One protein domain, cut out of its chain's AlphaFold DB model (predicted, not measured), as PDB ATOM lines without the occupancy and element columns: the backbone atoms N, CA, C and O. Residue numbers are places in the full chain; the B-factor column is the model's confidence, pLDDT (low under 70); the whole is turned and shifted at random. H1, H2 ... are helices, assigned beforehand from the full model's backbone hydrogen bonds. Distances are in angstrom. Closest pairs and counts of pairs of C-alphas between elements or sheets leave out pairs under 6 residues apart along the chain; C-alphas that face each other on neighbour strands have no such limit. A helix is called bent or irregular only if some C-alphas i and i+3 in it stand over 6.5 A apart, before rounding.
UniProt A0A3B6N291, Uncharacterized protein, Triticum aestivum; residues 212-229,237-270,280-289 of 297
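AT A GLANCE: This is residues 212 to 229, 237 to 270 and 280 to 289 of the 297 residues of an uncharacterized protein of Triticum aestivum (UniProt A0A3B6N291). Three separate helices make a loose set, with H2 in the middle, H1 near it on one side, and H3 farther off beyond the unnamed residues 264 to 270. Another unnamed stretch, residues 237 to 248, leads to H2, and its residues 242 to 248 stick out. The printed part has 62 residues with three named helices, in the order H1, H2, H3, and no named strand; its class is all helix. The whole is only just loose, close to compact, with a radius of gyration of the C-alphas of 12.9 A and spans of 36 by 30 by 18 A.

HOW THE PARTS SIT: H1, residues 212 to 228, has a kink of 30 degrees near residue 219. H1 and H2, residues 249 to 263, are near each other, with 16 pairs of C-alphas within 10 A and the closest at 8.0 A. H3, residues 280 to 289, is apart from H1 and from H2. In H3 every O i to N i+4 pair is within hydrogen-bond range, against 11 of 13 in H1 and 9 of 11 in H2.

IN THESE COORDINATES: H1 begins at C-alpha 212, at (103.110, 9.902, 24.817), and is 22.9 A long. It is neither bent nor irregular, but only just: C-alphas 215 and 218 are 6.1 A apart. H2 is 21.6 A long and irregular, with C-alphas 259 and 262 7.3 A apart. H3 is 14.5 A long and ends at C-alpha 289, at (123.523, 5.295, 45.114).

THE WHOLE: The two C-alphas farthest apart, those of Val 214 and Trp 280, are 37.1 A apart. Residues 230 to 236 are cut out, with 10.7 A between C-alphas 229 and 237; residues 271 to 279 are cut out, with 10.4 A between C-alphas 270 and 280. Both links between helices run across a cut. The mean pLDDT of the printed part is 74.4; residues 212 to 229, 240 and 244 are under 70.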
ATOM      1  N   LEU A 212     102.171   9.769  23.698       35.72
ATOM      2  CA  LEU A 212     103.110   9.902  24.817       35.72
ATOM      3  C   LEU A 212     104.285  10.818  24.437       35.72
ATOM      4  O   LEU A 212     104.748  11.597  25.266       35.72
ATOM      5  N   ALA A 213     104.737  10.771  23.179       34.72
ATOM      6  CA  ALA A 213     105.836  11.599  22.683       34.72
ATOM      7  C   ALA A 213     105.499  13.103  22.702       34.72
ATOM      8  O   ALA A 213     106.332  13.901  23.132       34.72
ATOM      9  N   VAL A 214     104.265  13.480  22.342       38.22
ATOM     10  CA  VAL A 214     103.798  14.882  22.378       38.22
ATOM     11  C   VAL A 214     103.795  15.442  23.804       38.22
ATOM     12  O   VAL A 214     104.105  16.611  24.023       38.22
ATOM     13  N   GLN A 215     103.513  14.604  24.802       48.19
ATOM     14  CA  GLN A 215     103.474  15.022  26.202       48.19
ATOM     15  C   GLN A 215     104.851  15.000  26.887       48.19
ATOM     16  O   GLN A 215     105.066  15.691  27.886       48.19
ATOM     17  N   MET A 216     105.807  14.252  26.326       49.00
ATOM     18  CA  MET A 216     107.184  14.196  26.811       49.00
ATOM     19  C   MET A 216     107.993  15.447  26.457       49.00
ATOM     20  O   MET A 216     108.881  15.800  27.222       49.00
ATOM     21  N   GLU A 217     107.717  16.152  25.357       51.84
ATOM     22  CA  GLU A 217     108.458  17.381  25.018       51.84
ATOM     23  C   GLU A 217     108.321  18.507  26.064       51.84
ATOM     24  O   GLU A 217     109.351  19.022  26.519       51.84
ATOM     25  N   PRO A 218     107.107  18.873  26.523       58.28
ATOM     26  CA  PRO A 218     106.940  19.812  27.632       58.28
ATOM     27  C   PRO A 218     107.589  19.310  28.926       58.28
ATOM     28  O   PRO A 218     108.173  20.094  29.672       58.28
ATOM     29  N   MET A 219     107.538  17.995  29.178       61.56
ATOM     30  CA  MET A 219     108.164  17.391  30.356       61.56
ATOM     31  C   MET A 219     109.686  17.442  30.309       61.56
ATOM     32  O   MET A 219     110.293  17.727  31.331       61.56
ATOM     33  N   LYS A 220     110.309  17.239  29.147       61.81
ATOM     34  CA  LYS A 220     111.759  17.394  28.964       61.81
ATOM     35  C   LYS A 220     112.196  18.822  29.267       61.81
ATOM     36  O   LYS A 220     113.146  19.025  30.008       61.81
ATOM     37  N   LYS A 221     111.461  19.825  28.769       63.56
ATOM     38  CA  LYS A 221     111.731  21.239  29.089       63.56
ATOM     39  C   LYS A 221     111.585  21.524  30.584       63.56
ATOM     40  O   LYS A 221     112.427  22.217  31.144       63.56
ATOM     41  N   LEU A 222     110.564  20.965  31.235       65.06
ATOM     42  CA  LEU A 222     110.343  21.136  32.671       65.06
ATOM     43  C   LEU A 222     111.419  20.442  33.511       65.06
ATOM     44  O   LEU A 222     111.927  21.038  34.455       65.06
ATOM     45  N   VAL A 223     111.790  19.204  33.173       65.50
ATOM     46  CA  VAL A 223     112.877  18.503  33.864       65.50
ATOM     47  C   VAL A 223     114.189  19.224  33.613       65.50
ATOM     48  O   VAL A 223     114.936  19.383  34.560       65.50
ATOM     49  N   ASN A 224     114.445  19.766  32.424       65.81
ATOM     50  CA  ASN A 224     115.662  20.538  32.181       65.81
ATOM     51  C   ASN A 224     115.692  21.849  32.974       65.81
ATOM     52  O   ASN A 224     116.723  22.196  33.537       65.81
ATOM     53  N   LEU A 225     114.562  22.544  33.090       63.25
ATOM     54  CA  LEU A 225     114.453  23.774  33.877       63.25
ATOM     55  C   LEU A 225     114.557  23.507  35.389       63.25
ATOM     56  O   LEU A 225     115.188  24.265  36.123       63.25
ATOM     57  N   LEU A 226     113.982  22.403  35.869       64.00
ATOM     58  CA  LEU A 226     114.066  22.022  37.276       64.00
ATOM     59  C   LEU A 226     115.427  21.393  37.598       64.00
ATOM     60  O   LEU A 226     116.090  21.838  38.520       64.00
ATOM     61  N   ALA A 227     115.907  20.412  36.848       61.38
ATOM     62  CA  ALA A 227     117.166  19.723  37.123       61.38
ATOM     63  C   ALA A 227     118.416  20.548  36.766       61.38
ATOM     64  O   ALA A 227     119.391  20.482  37.511       61.38
ATOM     65  N   PHE A 228     118.375  21.352  35.697       60.97
ATOM     66  CA  PHE A 228     119.545  22.059  35.138       60.97
ATOM     67  C   PHE A 228     119.310  23.552  34.874       60.97
ATOM     68  O   PHE A 228     120.110  24.177  34.184       60.97
ATOM     69  N   GLY A 229     118.222  24.130  35.394       58.50
ATOM     70  CA  GLY A 229     118.005  25.573  35.329       58.50
ATOM     71  C   GLY A 229     119.175  26.343  35.943       58.50
ATOM     72  O   GLY A 229     119.750  25.908  36.945       58.50
ATOM     73  N   LYS A 237     115.209  20.263  44.798       73.06
ATOM     74  CA  LYS A 237     114.054  20.476  43.915       73.06
ATOM     75  C   LYS A 237     113.168  19.233  43.874       73.06
ATOM     76  O   LYS A 237     113.664  18.109  43.838       73.06
ATOM     77  N   VAL A 238     111.852  19.441  43.885       75.56
ATOM     78  CA  VAL A 238     110.841  18.374  43.926       75.56
ATOM     79  C   VAL A 238     109.847  18.572  42.786       75.56
ATOM     80  O   VAL A 238     109.252  19.638  42.668       75.56
ATOM     81  N   LEU A 239     109.641  17.530  41.975       74.00
ATOM     82  CA  LEU A 239     108.653  17.505  40.892       74.00
ATOM     83  C   LEU A 239     107.553  16.482  41.212       74.00
ATOM     84  O   LEU A 239     107.772  15.278  41.044       74.00
ATOM     85  N   PRO A 240     106.371  16.904  41.686       69.75
ATOM     86  CA  PRO A 240     105.278  15.984  41.942       69.75
ATOM     87  C   PRO A 240     104.478  15.718  40.662       69.75
ATOM     88  O   PRO A 240     104.244  16.600  39.839       69.75
ATOM     89  N   ILE A 241     104.007  14.479  40.521       73.88
ATOM     90  CA  ILE A 241     103.169  14.044  39.401       73.88
ATOM     91  C   ILE A 241     101.808  13.642  39.975       73.88
ATOM     92  O   ILE A 241     101.695  12.614  40.646       73.88
ATOM     93  N   LEU A 242     100.773  14.448  39.722       70.81
ATOM     94  CA  LEU A 242      99.408  14.222  40.210       70.81
ATOM     95  C   LEU A 242      98.451  13.852  39.072       70.81
ATOM     96  O   LEU A 242      98.647  14.215  37.918       70.81
ATOM     97  N   GLY A 243      97.402  13.100  39.407       72.12
ATOM     98  CA  GLY A 243      96.409  12.622  38.445       72.12
ATOM     99  C   GLY A 243      95.598  11.442  38.976       72.12
ATOM    100  O   GLY A 243      95.949  10.838  39.996       72.12
ATOM    101  N   SER A 244      94.535  11.083  38.264       69.12
ATOM    102  CA  SER A 244      93.620   9.990  38.615       69.12
ATOM    103  C   SER A 244      94.291   8.608  38.599       69.12
ATOM    104  O   SER A 244      95.417   8.424  38.114       69.12
ATOM    105  N   ALA A 245      93.642   7.607  39.194       72.12
ATOM    106  CA  ALA A 245      94.116   6.225  39.136       72.12
ATOM    107  C   ALA A 245      94.209   5.738  37.674       72.12
ATOM    108  O   ALA A 245      93.404   6.110  36.825       72.12
ATOM    109  N   GLY A 246      95.228   4.935  37.354       72.75
ATOM    110  CA  GLY A 246      95.392   4.360  36.011       72.75
ATOM    111  C   GLY A 246      95.843   5.321  34.900       72.75
ATOM    112  O   GLY A 246      95.989   4.882  33.770       72.75
ATOM    113  N   VAL A 247      96.119   6.601  35.183       77.19
ATOM    114  CA  VAL A 247      96.616   7.570  34.173       77.19
ATOM    115  C   VAL A 247      98.087   7.366  33.768       77.19
ATOM    116  O   VAL A 247      98.597   8.049  32.893       77.19
ATOM    117  N   GLY A 248      98.809   6.451  34.419       76.50
ATOM    118  CA  GLY A 248     100.215   6.193  34.089       76.50
ATOM    119  C   GLY A 248     101.232   7.127  34.762       76.50
ATOM    120  O   GLY A 248     102.364   7.208  34.304       76.50
ATOM    121  N   LYS A 249     100.907   7.776  35.892       84.31
ATOM    122  CA  LYS A 249     101.861   8.621  36.662       84.31
ATOM    123  C   LYS A 249     103.204   7.931  36.925       84.31
ATOM    124  O   LYS A 249     104.267   8.505  36.721       84.31
ATOM    125  N   THR A 250     103.150   6.673  37.362       84.25
ATOM    126  CA  THR A 250     104.344   5.860  37.626       84.25
ATOM    127  C   THR A 250     105.116   5.554  36.346       84.25
ATOM    128  O   THR A 250     106.336   5.447  36.397       84.25
ATOM    129  N   MET A 251     104.429   5.432  35.204       83.50
ATOM    130  CA  MET A 251     105.073   5.262  33.901       83.50
ATOM    131  C   MET A 251     105.826   6.532  33.515       83.50
ATOM    132  O   MET A 251     107.004   6.439  33.205       83.50
ATOM    133  N   VAL A 252     105.206   7.705  33.653       80.81
ATOM    134  CA  VAL A 252     105.867   8.999  33.425       80.81
ATOM    135  C   VAL A 252     107.114   9.155  34.304       80.81
ATOM    136  O   VAL A 252     108.198   9.410  33.784       80.81
ATOM    137  N   ALA A 253     106.995   8.928  35.618       84.19
ATOM    138  CA  ALA A 253     108.135   8.991  36.539       84.19
ATOM    139  C   ALA A 253     109.262   8.026  36.131       84.19
ATOM    140  O   ALA A 253     110.442   8.369  36.182       84.19
ATOM    141  N   ARG A 254     108.896   6.814  35.689       84.56
ATOM    142  CA  ARG A 254     109.848   5.810  35.205       84.56
ATOM    143  C   ARG A 254     110.531   6.268  33.920       84.56
ATOM    144  O   ARG A 254     111.741   6.105  33.814       84.56
ATOM    145  N   THR A 255     109.800   6.850  32.977       82.00
ATOM    146  CA  THR A 255     110.363   7.369  31.726       82.00
ATOM    147  C   THR A 255     111.367   8.487  31.999       82.00
ATOM    148  O   THR A 255     112.483   8.409  31.493       82.00
ATOM    149  N   ILE A 256     111.032   9.455  32.862       80.62
ATOM    150  CA  ILE A 256     111.949  10.537  33.268       80.62
ATOM    151  C   ILE A 256     113.220   9.957  33.903       80.62
ATOM    152  O   ILE A 256     114.329  10.308  33.506       80.62
ATOM    153  N   TYR A 257     113.069   9.004  34.830       84.19
ATOM    154  CA  TYR A 257     114.204   8.350  35.487       84.19
ATOM    155  C   TYR A 257     115.162   7.662  34.497       84.19
ATOM    156  O   TYR A 257     116.377   7.737  34.669       84.19
ATOM    157  N   HIS A 258     114.647   6.999  33.455       83.06
ATOM    158  CA  HIS A 258     115.500   6.315  32.470       83.06
ATOM    159  C   HIS A 258     116.106   7.284  31.454       83.06
ATOM    160  O   HIS A 258     117.269   7.122  31.099       83.06
ATOM    161  N   GLN A 259     115.341   8.280  30.999       79.88
ATOM    162  CA  GLN A 259     115.789   9.203  29.958       79.88
ATOM    163  C   GLN A 259     116.772  10.257  30.469       79.88
ATOM    164  O   GLN A 259     117.638  10.660  29.706       79.88
ATOM    165  N   HIS A 260     116.617  10.750  31.701       74.44
ATOM    166  CA  HIS A 260     117.426  11.867  32.233       74.44
ATOM    167  C   HIS A 260     118.274  11.435  33.434       74.44
ATOM    168  O   HIS A 260     119.122  12.172  33.917       74.44
ATOM    169  N   GLY A 261     118.114  10.197  33.913       71.94
ATOM    170  CA  GLY A 261     118.890   9.700  35.050       71.94
ATOM    171  C   GLY A 261     120.400   9.615  34.803       71.94
ATOM    172  O   GLY A 261     121.133   9.483  35.772       71.94
ATOM    173  N   GLY A 262     120.861   9.662  33.546       76.69
ATOM    174  CA  GLY A 262     122.290   9.683  33.204       76.69
ATOM    175  C   GLY A 262     122.976  11.031  33.446       76.69
ATOM    176  O   GLY A 262     124.197  11.091  33.489       76.69
ATOM    177  N   GLU A 263     122.205  12.099  33.635       78.88
ATOM    178  CA  GLU A 263     122.722  13.448  33.889       78.88
ATOM    179  C   GLU A 263     123.000  13.691  35.386       78.88
ATOM    180  O   GLU A 263     123.597  14.696  35.768       78.88
ATOM    181  N   PHE A 264     122.596  12.754  36.251       80.19
ATOM    182  CA  PHE A 264     122.810  12.810  37.695       80.19
ATOM    183  C   PHE A 264     123.952  11.878  38.112       80.19
ATOM    184  O   PHE A 264     124.002  10.720  37.702       80.19
ATOM    185  N   GLN A 265     124.827  12.352  39.007       82.69
ATOM    186  CA  GLN A 265     125.947  11.560  39.545       82.69
ATOM    187  C   GLN A 265     125.479  10.306  40.298       82.69
ATOM    188  O   GLN A 265     126.142   9.272  40.278       82.69
ATOM    189  N   CYS A 266     124.334  10.395  40.974       84.88
ATOM    190  CA  CYS A 266     123.723   9.293  41.703       84.88
ATOM    191  C   CYS A 266     122.217   9.302  41.460       84.88
ATOM    192  O   CYS A 266     121.592  10.364  41.433       84.88
ATOM    193  N   ARG A 267     121.615   8.116  41.334       87.12
ATOM    194  CA  ARG A 267     120.170   7.971  41.148       87.12
ATOM    195  C   ARG A 267     119.633   6.783  41.929       87.12
ATOM    196  O   ARG A 267     120.263   5.735  41.986       87.12
ATOM    197  N   ALA A 268     118.427   6.925  42.458       91.44
ATOM    198  CA  ALA A 268     117.684   5.832  43.069       91.44
ATOM    199  C   ALA A 268     116.221   5.904  42.635       91.44
ATOM    200  O   ALA A 268     115.664   6.991  42.480       91.44
ATOM    201  N   PHE A 269     115.598   4.747  42.440       90.75
ATOM    202  CA  PHE A 269     114.168   4.619  42.201       90.75
ATOM    203  C   PHE A 269     113.581   3.672  43.242       90.75
ATOM    204  O   PHE A 269     113.936   2.496  43.317       90.75
ATOM    205  N   VAL A 270     112.664   4.183  44.056       90.69
ATOM    206  CA  VAL A 270     112.019   3.419  45.126       90.69
ATOM    207  C   VAL A 270     110.510   3.521  45.004       90.69
ATOM    208  O   VAL A 270     109.958   4.555  44.630       90.69
ATOM    209  N   TRP A 280     114.057   0.047  55.779       91.31
ATOM    210  CA  TRP A 280     114.129  -0.598  54.468       91.31
ATOM    211  C   TRP A 280     114.255   0.428  53.335       91.31
ATOM    212  O   TRP A 280     115.121   0.281  52.475       91.31
ATOM    213  N   LEU A 281     113.456   1.499  53.365       91.56
ATOM    214  CA  LEU A 281     113.471   2.555  52.351       91.56
ATOM    215  C   LEU A 281     114.849   3.216  52.237       91.56
ATOM    216  O   LEU A 281     115.413   3.283  51.147       91.56
ATOM    217  N   LEU A 282     115.412   3.664  53.363       91.69
ATOM    218  CA  LEU A 282     116.735   4.290  53.399       91.69
ATOM    219  C   LEU A 282     117.825   3.311  52.952       91.69
ATOM    220  O   LEU A 282     118.695   3.683  52.170       91.69
ATOM    221  N   THR A 283     117.743   2.048  53.379       91.06
ATOM    222  CA  THR A 283     118.682   1.000  52.950       91.06
ATOM    223  C   THR A 283     118.609   0.773  51.437       91.06
ATOM    224  O   THR A 283     119.647   0.687  50.784       91.06
ATOM    225  N   SER A 284     117.402   0.744  50.861       90.06
ATOM    226  CA  SER A 284     117.174   0.571  49.421       90.06
ATOM    227  C   SER A 284     117.698   1.748  48.594       90.06
ATOM    228  O   SER A 284     118.255   1.544  47.513       90.06
ATOM    229  N   ILE A 285     117.564   2.981  49.094       92.62
ATOM    230  CA  ILE A 285     118.155   4.164  48.455       92.62
ATOM    231  C   ILE A 285     119.683   4.069  48.506       92.62
ATOM    232  O   ILE A 285     120.336   4.177  47.471       92.62
ATOM    233  N   LEU A 286     120.253   3.801  49.687       91.44
ATOM    234  CA  LEU A 286     121.702   3.693  49.884       91.44
ATOM    235  C   LEU A 286     122.334   2.611  49.000       91.44
ATOM    236  O   LEU A 286     123.418   2.828  48.466       91.44
ATOM    237  N   SER A 287     121.668   1.470  48.802       89.88
ATOM    238  CA  SER A 287     122.170   0.410  47.919       89.88
ATOM    239  C   SER A 287     122.197   0.800  46.441       89.88
ATOM    240  O   SER A 287     122.968   0.224  45.688       89.88
ATOM    241  N   GLN A 288     121.359   1.753  46.019       89.38
ATOM    242  CA  GLN A 288     121.282   2.195  44.621       89.38
ATOM    243  C   GLN A 288     122.254   3.337  44.301       89.38
ATOM    244  O   GLN A 288     122.662   3.480  43.154       89.38
ATOM    245  N   ILE A 289     122.618   4.149  45.299       88.00
ATOM    246  CA  ILE A 289     123.523   5.295  45.114       88.00
ATOM    247  C   ILE A 289     124.996   4.967  45.377       88.00
ATOM    248  O   ILE A 289     125.859   5.769  45.030       88.00
TER     249      ILE A 289